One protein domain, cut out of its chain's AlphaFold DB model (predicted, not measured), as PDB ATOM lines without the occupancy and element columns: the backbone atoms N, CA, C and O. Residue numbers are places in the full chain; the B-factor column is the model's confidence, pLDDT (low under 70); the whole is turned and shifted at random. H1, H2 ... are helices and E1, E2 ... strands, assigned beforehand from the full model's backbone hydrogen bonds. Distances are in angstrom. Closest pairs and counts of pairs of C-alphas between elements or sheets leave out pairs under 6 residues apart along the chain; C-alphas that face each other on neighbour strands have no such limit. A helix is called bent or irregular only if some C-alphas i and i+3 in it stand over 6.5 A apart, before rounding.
ATOM      1  N   GLU A   5       8.908 -55.746  50.734       50.81
ATOM      2  CA  GLU A   5       8.768 -54.750  49.666       50.81
ATOM      3  C   GLU A   5       8.291 -55.322  48.310       50.81
ATOM      4  O   GLU A   5       7.794 -54.582  47.461       50.81
ATOM      5  N   GLU A   6       8.413 -56.638  48.090       51.88
ATOM      6  CA  GLU A   6       8.043 -57.319  46.836       51.88
ATOM      7  C   GLU A   6       6.759 -58.157  46.925       51.88
ATOM      8  O   GLU A   6       6.357 -58.806  45.949       51.88
ATOM      9  N   ARG A   7       6.070 -58.172  48.073       57.94
ATOM     10  CA  ARG A   7       4.851 -58.979  48.209       57.94
ATOM     11  C   ARG A   7       3.666 -58.283  47.547       57.94
ATOM     12  O   ARG A   7       3.055 -57.370  48.094       57.94
ATOM     13  N   LYS A   8       3.328 -58.764  46.349       57.84
ATOM     14  CA  LYS A   8       2.100 -58.413  45.626       57.84
ATOM     15  C   LYS A   8       0.903 -59.009  46.364       57.84
ATOM     16  O   LYS A   8       0.755 -60.228  46.400       57.84
ATOM     17  N   PHE A   9       0.037 -58.163  46.910       64.88
ATOM     18  CA  PHE A   9      -1.209 -58.587  47.544       64.88
ATOM     19  C   PHE A   9      -2.383 -57.892  46.862       64.88
ATOM     20  O   PHE A   9      -2.477 -56.673  46.903       64.88
ATOM     21  N   LEU A  10      -3.257 -58.651  46.194       67.62
ATOM     22  CA  LEU A  10      -4.477 -58.130  45.554       67.62
ATOM     23  C   LEU A  10      -4.259 -56.851  44.717       67.62
ATOM     24  O   LEU A  10      -5.051 -55.922  44.777       67.62
ATOM     25  N   SER A  11      -3.195 -56.800  43.907       69.06
ATOM     26  CA  SER A  11      -2.843 -55.635  43.062       69.06
ATOM     27  C   SER A  11      -2.247 -54.424  43.806       69.06
ATOM     28  O   SER A  11      -1.922 -53.427  43.154       69.06
ATOM     29  N   TYR A  12      -2.032 -54.538  45.118       69.38
ATOM     30  CA  TYR A  12      -1.255 -53.624  45.958       69.38
ATOM     31  C   TYR A  12       0.171 -54.141  46.167       69.38
ATOM     32  O   TYR A  12       0.447 -55.344  46.078       69.38
ATOM     33  N   GLN A  13       1.078 -53.212  46.445       71.88
ATOM     34  CA  GLN A  13       2.430 -53.469  46.923       71.88
ATOM     35  C   GLN A  13       2.484 -53.102  48.404       71.88
ATOM     36  O   GLN A  13       2.022 -52.031  48.774       71.88
ATOM     37  N   LEU A  14       3.026 -53.964  49.259       69.38
ATOM     38  CA  LEU A  14       3.292 -53.584  50.644       69.38
ATOM     39  C   LEU A  14       4.632 -52.844  50.694       69.38
ATOM     40  O   LEU A  14       5.663 -53.406  50.328       69.38
ATOM     41  N   LEU A  15       4.600 -51.579  51.098       68.12
ATOM     42  CA  LEU A  15       5.792 -50.766  51.292       68.12
ATOM     43  C   LEU A  15       6.505 -51.178  52.586       68.12
ATOM     44  O   LEU A  15       5.918 -51.781  53.488       68.12
ATOM     45  N   SER A  16       7.795 -50.860  52.672       64.56
ATOM     46  CA  SER A  16       8.698 -51.233  53.772       64.56
ATOM     47  C   SER A  16       8.246 -50.703  55.140       64.56
ATOM     48  O   SER A  16       8.657 -51.217  56.175       64.56
ATOM     49  N   ASP A  17       7.382 -49.691  55.136       68.75
ATOM     50  CA  ASP A  17       6.780 -49.033  56.296       68.75
ATOM     51  C   ASP A  17       5.372 -49.555  56.646       68.75
ATOM     52  O   ASP A  17       4.700 -49.000  57.514       68.75
ATOM     53  N   GLY A  18       4.911 -50.616  55.977       69.25
ATOM     54  CA  GLY A  18       3.596 -51.215  56.198       69.25
ATOM     55  C   GLY A  18       2.446 -50.514  55.472       69.25
ATOM     56  O   GLY A  18       1.297 -50.936  55.619       69.25
ATOM     57  N   ARG A  19       2.715 -49.478  54.667       72.12
ATOM     58  CA  ARG A  19       1.695 -48.824  53.841       72.12
ATOM     59  C   ARG A  19       1.405 -49.632  52.577       72.12
ATOM     60  O   ARG A  19       2.258 -50.335  52.043       72.12
ATOM     61  N   LEU A  20       0.177 -49.530  52.079       75.44
ATOM     62  CA  LEU A  20      -0.209 -50.124  50.802       75.44
ATOM     63  C   LEU A  20       0.143 -49.143  49.685       75.44
ATOM     64  O   LEU A  20      -0.381 -48.048  49.675       75.44
ATOM     65  N   GLY A  21       1.000 -49.513  48.747       78.69
ATOM     66  CA  GLY A  21       1.245 -48.794  47.499       78.69
ATOM     67  C   GLY A  21       0.504 -49.433  46.323       78.69
ATOM     68  O   GLY A  21       0.035 -50.575  46.390       78.69
ATOM     69  N   ILE A  22       0.413 -48.715  45.203       80.38
ATOM     70  CA  ILE A  22      -0.087 -49.285  43.945       80.38
ATOM     71  C   ILE A  22       1.012 -50.168  43.352       80.38
ATOM     72  O   ILE A  22       2.113 -49.695  43.088       80.38
ATOM     73  N   ALA A  23       0.722 -51.447  43.095       82.50
ATOM     74  CA  ALA A  23       1.719 -52.310  42.471       82.50
ATOM     75  C   ALA A  23       2.080 -51.794  41.059       82.50
ATOM     76  O   ALA A  23       1.168 -51.482  40.286       82.50
ATOM     77  N   PRO A  24       3.364 -51.807  40.649       80.50
ATOM     78  CA  PRO A  24       3.793 -51.306  39.337       80.50
ATOM     79  C   PRO A  24       3.024 -51.915  38.154       80.50
ATOM     80  O   PRO A  24       2.662 -51.224  37.208       80.50
ATOM     81  N   LYS A  25       2.667 -53.203  38.245       82.69
ATOM     82  CA  LYS A  25       1.863 -53.910  37.231       82.69
ATOM     83  C   LYS A  25       0.425 -53.380  37.119       82.69
ATOM     84  O   LYS A  25      -0.183 -53.445  36.055       82.69
ATOM     85  N   SER A  26      -0.148 -52.891  38.216       83.19
ATOM     86  CA  SER A  26      -1.478 -52.269  38.228       83.19
ATOM     87  C   SER A  26      -1.447 -50.901  37.551       83.19
ATOM     88  O   SER A  26      -2.374 -50.569  36.812       83.19
ATOM     89  N   LEU A  27      -0.363 -50.145  37.758       84.31
ATOM     90  CA  LEU A  27      -0.119 -48.861  37.100       84.31
ATOM     91  C   LEU A  27       0.111 -49.026  35.590       84.31
ATOM     92  O   LEU A  27      -0.450 -48.276  34.790       84.31
ATOM     93  N   GLU A  28       0.876 -50.042  35.191       88.12
ATOM     94  CA  GLU A  28       1.090 -50.399  33.783       88.12
ATOM     95  C   GLU A  28      -0.243 -50.707  33.084       88.12
ATOM     96  O   GLU A  28      -0.578 -50.086  32.078       88.12
ATOM     97  N   ARG A  29      -1.081 -51.561  33.689       87.50
ATOM     98  CA  ARG A  29      -2.425 -51.872  33.169       87.50
ATOM     99  C   ARG A  29      -3.319 -50.640  33.047       87.50
ATOM    100  O   ARG A  29      -4.065 -50.528  32.075       87.50
ATOM    101  N   ALA A  30      -3.275 -49.736  34.027       87.38
ATOM    102  CA  ALA A  30      -4.028 -48.486  33.970       87.38
ATOM    103  C   ALA A  30      -3.557 -47.623  32.791       87.38
ATOM    104  O   ALA A  30      -4.374 -47.154  32.000       87.38
ATOM    105  N   THR A  31      -2.242 -47.499  32.613       88.94
ATOM    106  CA  THR A  31      -1.631 -46.757  31.504       88.94
ATOM    107  C   THR A  31      -2.016 -47.348  30.148       88.94
ATOM    108  O   THR A  31      -2.418 -46.612  29.245       88.94
ATOM    109  N   ASP A  32      -1.970 -48.671  29.999       91.12
ATOM    110  CA  ASP A  32      -2.365 -49.353  28.765       91.12
ATOM    111  C   ASP A  32      -3.852 -49.181  28.456       91.12
ATOM    112  O   ASP A  32      -4.242 -48.969  27.302       91.12
ATOM    113  N   ARG A  33      -4.702 -49.206  29.488       89.44
ATOM    114  CA  ARG A  33      -6.135 -48.949  29.335       89.44
ATOM    115  C   ARG A  33      -6.398 -47.520  28.867       89.44
ATOM    116  O   ARG A  33      -7.161 -47.344  27.919       89.44
ATOM    117  N   ILE A  34      -5.737 -46.529  29.471       89.88
ATOM    118  CA  ILE A  34      -5.823 -45.119  29.057       89.88
ATOM    119  C   ILE A  34      -5.392 -44.985  27.595       89.88
ATOM    120  O   ILE A  34      -6.153 -44.459  26.789       89.88
ATOM    121  N   ARG A  35      -4.236 -45.548  27.218       90.88
ATOM    122  CA  ARG A  35      -3.727 -45.527  25.834       90.88
ATOM    123  C   ARG A  35      -4.697 -46.148  24.832       90.88
ATOM    124  O   ARG A  35      -4.828 -45.647  23.715       90.88
ATOM    125  N   SER A  36      -5.366 -47.232  25.217       89.94
ATOM    126  CA  SER A  36      -6.385 -47.884  24.391       89.94
ATOM    127  C   SER A  36      -7.610 -46.987  24.180       89.94
ATOM    128  O   SER A  36      -8.095 -46.857  23.054       89.94
ATOM    129  N   ILE A  37      -8.067 -46.304  25.236       88.38
ATOM    130  CA  ILE A  37      -9.207 -45.377  25.177       88.38
ATOM    131  C   ILE A  37      -8.869 -44.142  24.334       88.38
ATOM    132  O   ILE A  37      -9.666 -43.758  23.476       88.38
ATOM    133  N   THR A  38      -7.680 -43.564  24.523       88.88
ATOM    134  CA  THR A  38      -7.220 -42.343  23.840       88.88
ATOM    135  C   THR A  38      -6.596 -42.606  22.465       88.88
ATOM    136  O   THR A  38      -5.952 -41.725  21.889       88.88
ATOM    137  N   ARG A  39      -6.720 -43.823  21.920       87.69
ATOM    138  CA  ARG A  39      -6.090 -44.194  20.647       87.69
ATOM    139  C   ARG A  39      -6.662 -43.354  19.497       87.69
ATOM    140  O   ARG A  39      -7.864 -43.359  19.252       87.69
ATOM    141  N   ARG A  40      -5.783 -42.699  18.724       75.25
ATOM    142  CA  ARG A  40      -6.159 -41.791  17.614       75.25
ATOM    143  C   ARG A  40      -6.989 -42.435  16.498       75.25
ATOM    144  O   ARG A  40      -7.722 -41.732  15.821       75.25
ATOM    145  N   ASN A  41      -6.910 -43.753  16.316       80.75
ATOM    146  CA  ASN A  41      -7.593 -44.460  15.226       80.75
ATOM    147  C   ASN A  41      -8.971 -45.034  15.622       80.75
ATOM    148  O   ASN A  41      -9.373 -46.082  15.131       80.75
ATOM    149  N   ARG A  42      -9.660 -44.421  16.591       79.88
ATOM    150  CA  ARG A  42     -10.926 -44.956  17.122       79.88
ATOM    151  C   ARG A  42     -12.173 -44.275  16.552       79.88
ATOM    152  O   ARG A  42     -13.261 -44.813  16.701       79.88
ATOM    153  N   GLY A  43     -12.020 -43.109  15.917       82.00
ATOM    154  CA  GLY A  43     -13.127 -42.378  15.284       82.00
ATOM    155  C   GLY A  43     -14.243 -41.938  16.242       82.00
ATOM    156  O   GLY A  43     -15.355 -41.683  15.795       82.00
ATOM    157  N   VAL A  44     -13.981 -41.876  17.555       86.50
ATOM    158  CA  VAL A  44     -14.966 -41.459  18.567       86.50
ATOM    159  C   VAL A  44     -14.833 -39.971  18.880       86.50
ATOM    160  O   VAL A  44     -13.725 -39.437  18.918       86.50
ATOM    161  N   GLY A  45     -15.963 -39.310  19.142       89.38
ATOM    162  CA  GLY A  45     -15.977 -37.926  19.613       89.38
ATOM    163  C   GLY A  45     -15.270 -37.765  20.963       89.38
ATOM    164  O   GLY A  45     -15.227 -38.699  21.771       89.38
ATOM    165  N   LEU A  46     -14.738 -36.567  21.216       87.56
ATOM    166  CA  LEU A  46     -13.979 -36.254  22.429       87.56
ATOM    167  C   LEU A  46     -14.796 -36.509  23.704       87.56
ATOM    168  O   LEU A  46     -14.289 -37.122  24.636       87.56
ATOM    169  N   GLU A  47     -16.074 -36.126  23.725       91.31
ATOM    170  CA  GLU A  47     -16.960 -36.350  24.877       91.31
ATOM    171  C   GLU A  47     -17.119 -37.837  25.205       91.31
ATOM    172  O   GLU A  47     -17.044 -38.235  26.367       91.31
ATOM    173  N   ARG A  48     -17.260 -38.684  24.179       90.62
ATOM    174  CA  ARG A  48     -17.339 -40.137  24.358       90.62
ATOM    175  C   ARG A  48     -16.022 -40.705  24.877       90.62
ATOM    176  O   ARG A  48     -16.036 -41.540  25.776       90.62
ATOM    177  N   MET A  49     -14.890 -40.231  24.354       91.12
ATOM    178  CA  MET A  49     -13.566 -40.617  24.851       91.12
ATOM    179  C   MET A  49     -13.392 -40.245  26.330       91.12
ATOM    180  O   MET A  49     -12.958 -41.082  27.121       91.12
ATOM    181  N   VAL A  50     -13.765 -39.020  26.711       90.62
ATOM    182  CA  VAL A  50     -13.699 -38.533  28.096       90.62
ATOM    183  C   VAL A  50     -14.645 -39.323  29.002       90.62
ATOM    184  O   VAL A  50     -14.246 -39.713  30.095       90.62
ATOM    185  N   GLY A  51     -15.861 -39.638  28.549       93.44
ATOM    186  CA  GLY A  51     -16.805 -40.472  29.299       93.44
ATOM    187  C   GLY A  51     -16.275 -41.884  29.568       93.44
ATOM    188  O   GLY A  51     -16.344 -42.374  30.697       93.44
ATOM    189  N   GLU A  52     -15.677 -42.526  28.562       90.81
ATOM    190  CA  GLU A  52     -15.058 -43.846  28.718       90.81
ATOM    191  C   GLU A  52     -13.839 -43.809  29.650       90.81
ATOM    192  O   GLU A  52     -13.660 -44.706  30.480       90.81
ATOM    193  N   LEU A  53     -13.028 -42.753  29.552       90.56
ATOM    194  CA  LEU A  53     -11.891 -42.532  30.438       90.56
ATOM    195  C   LEU A  53     -12.355 -42.341  31.888       90.56
ATOM    196  O   LEU A  53     -11.873 -43.039  32.777       90.56
ATOM    197  N   ASN A  54     -13.342 -41.473  32.121       92.06
ATOM    198  CA  ASN A  54     -13.900 -41.207  33.446       92.06
ATOM    199  C   ASN A  54     -14.517 -42.460  34.071       92.06
ATOM    200  O   ASN A  54     -14.281 -42.725  35.249       92.06
ATOM    201  N   SER A  55     -15.246 -43.266  33.295       90.56
ATOM    202  CA  SER A  55     -15.810 -44.536  33.769       90.56
ATOM    203  C   SER A  55     -14.710 -45.520  34.189       90.56
ATOM    204  O   SER A  55     -14.761 -46.098  35.276       90.56
ATOM    205  N   SER A  56     -13.653 -45.645  33.377       87.25
ATOM    206  CA  SER A  56     -12.522 -46.528  33.682       87.25
ATOM    207  C   SER A  56     -11.698 -46.053  34.883       87.25
ATOM    208  O   SER A  56     -11.198 -46.886  35.640       87.25
ATOM    209  N   LEU A  57     -11.526 -44.740  35.056       86.75
ATOM    210  CA  LEU A  57     -10.727 -44.163  36.138       86.75
ATOM    211  C   LEU A  57     -11.493 -44.092  37.463       86.75
ATOM    212  O   LEU A  57     -10.897 -44.349  38.502       86.75
ATOM    213  N   SER A  58     -12.800 -43.816  37.450       87.69
ATOM    214  CA  SER A  58     -13.605 -43.668  38.676       87.69
ATOM    215  C   SER A  58     -13.545 -44.910  39.571       87.69
ATOM    216  O   SER A  58     -13.292 -44.813  40.775       87.69
ATOM    217  N   GLY A  59     -13.714 -46.099  38.982       83.38
ATOM    218  CA  GLY A  59     -13.600 -47.362  39.718       83.38
ATOM    219  C   GLY A  59     -12.174 -47.638  40.204       83.38
ATOM    220  O   GLY A  59     -11.979 -48.119  41.318       83.38
ATOM    221  N   TRP A  60     -11.174 -47.280  39.398       85.81
ATOM    222  CA  TRP A  60      -9.761 -47.489  39.710       85.81
ATOM    223  C   TRP A  60      -9.281 -46.594  40.861       85.81
ATOM    224  O   TRP A  60      -8.665 -47.086  41.803       85.81
ATOM    225  N   VAL A  61      -9.645 -45.309  40.847       83.69
ATOM    226  CA  VAL A  61      -9.360 -44.357  41.935       83.69
ATOM    227  C   VAL A  61     -10.053 -44.790  43.226       83.69
ATOM    228  O   VAL A  61      -9.439 -44.789  44.288       83.69
ATOM    229  N   THR A  62     -11.311 -45.235  43.146       84.81
ATOM    230  CA  THR A  62     -12.055 -45.719  44.322       84.81
ATOM    231  C   THR A  62     -11.442 -46.986  44.915       84.81
ATOM    232  O   THR A  62     -11.444 -47.153  46.139       84.81
ATOM    233  N   TYR A  63     -10.926 -47.874  44.058       82.25
ATOM    234  CA  TYR A  63     -10.221 -49.083  44.466       82.25
ATOM    235  C   TYR A  63      -8.933 -48.711  45.197       82.25
ATOM    236  O   TYR A  63      -8.808 -49.026  46.373       82.25
ATOM    237  N   PHE A  64      -8.047 -47.937  44.565       78.56
ATOM    238  CA  PHE A  64      -6.746 -47.558  45.123       78.56
ATOM    239  C   PHE A  64      -6.784 -46.403  46.136       78.56
ATOM    240  O   PHE A  64      -5.729 -45.923  46.536       78.56
ATOM    241  N   ARG A  65      -7.957 -45.975  46.619       80.44
ATOM    242  CA  ARG A  65      -8.079 -44.860  47.582       80.44
ATOM    243  C   ARG A  65      -7.317 -45.069  48.896       80.44
ATOM    244  O   ARG A  65      -7.006 -44.106  49.581       80.44
TER     245      ARG A  65
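Overview. This is residues 5 to 65 of the 69 residues of the protein "Mobile element protein" of Frigoriglobus tundricola (UniProt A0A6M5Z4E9). A helical hairpin, loosely joined, has H1 and H2 side by side and running opposite ways, with a small two-stranded hairpin, E1 and E2, beyond the first residues of H1. At the other end of the rod, residues 40 to 45 of the turn between the helices stick out. The printed part has 61 residues, with named elements in the order E1, E2, H1, H2, and its class is mostly helix; the sheet, in the order E1 - E2, is antiparallel. The whole is loose, with a radius of gyration of the C-alphas of 14.5 A and spans of 45 by 19 by 14 A.

Arrangement. The sheet consists of E1, residues 12 to 14, and E2, residues 20 to 22, a hairpin of antiparallel strands at 134 degrees. C-alphas 13 and 21 face each other at 4.9 A; N 13 and O 21, at 2.8 A, and N 21 and O 13, at 2.7 A, are within hydrogen-bond range. Residues 8 to 9 pair with residues 12 to 13 of E1, antiparallel. A tight link of 1 residue joins E2 to H1, residues 24 to 37. H1 and H2, residues 46 to 65, form a helical hairpin with a shallow tilt of 16 degrees, opposite ways. They touch through residues 34 to 37 of H1 and 49 to 53 of H2 alone; the closest C-alphas, those of Ile 37 and Met 49, are 6.5 A apart. The closest C-alphas of E2 and H2, those of Ile 22 and Phe 64, are 7.0 A apart. E1 and H2 are only just apart, with their closest C-alphas at 8.2 A. In H1 every O i to N i+4 pair is within hydrogen-bond range; in H2, 14 of 16 are.

Along the chain. E1 begins with C-alpha 12 at (-1.255, -53.624, 45.958) and measures 6.5 A from first to last C-alpha; E2 measures 6.9 A. H1 measures 20.1 A, from C-alpha 24 at (3.793, -51.306, 39.337) to C-alpha 37. H2 measures 27.2 A and ends with C-alpha 65 at (-8.079, -44.860, 47.582). H2 is neither bent nor irregular, but only just: C-alphas 56 and 59 are 6.2 A apart.

Size, cuts and confidence. The two C-alphas farthest apart, those of Asp 17 and Gly 43, are 46.1 A apart. The printed part has no cut. The link from E1 to E2 is tight, with 5 residues, and that from H1 to H2 is short, with 8 residues. The mean pLDDT of the printed part is 80.9; residues 5 to 12 and 14 to 18 are under 70.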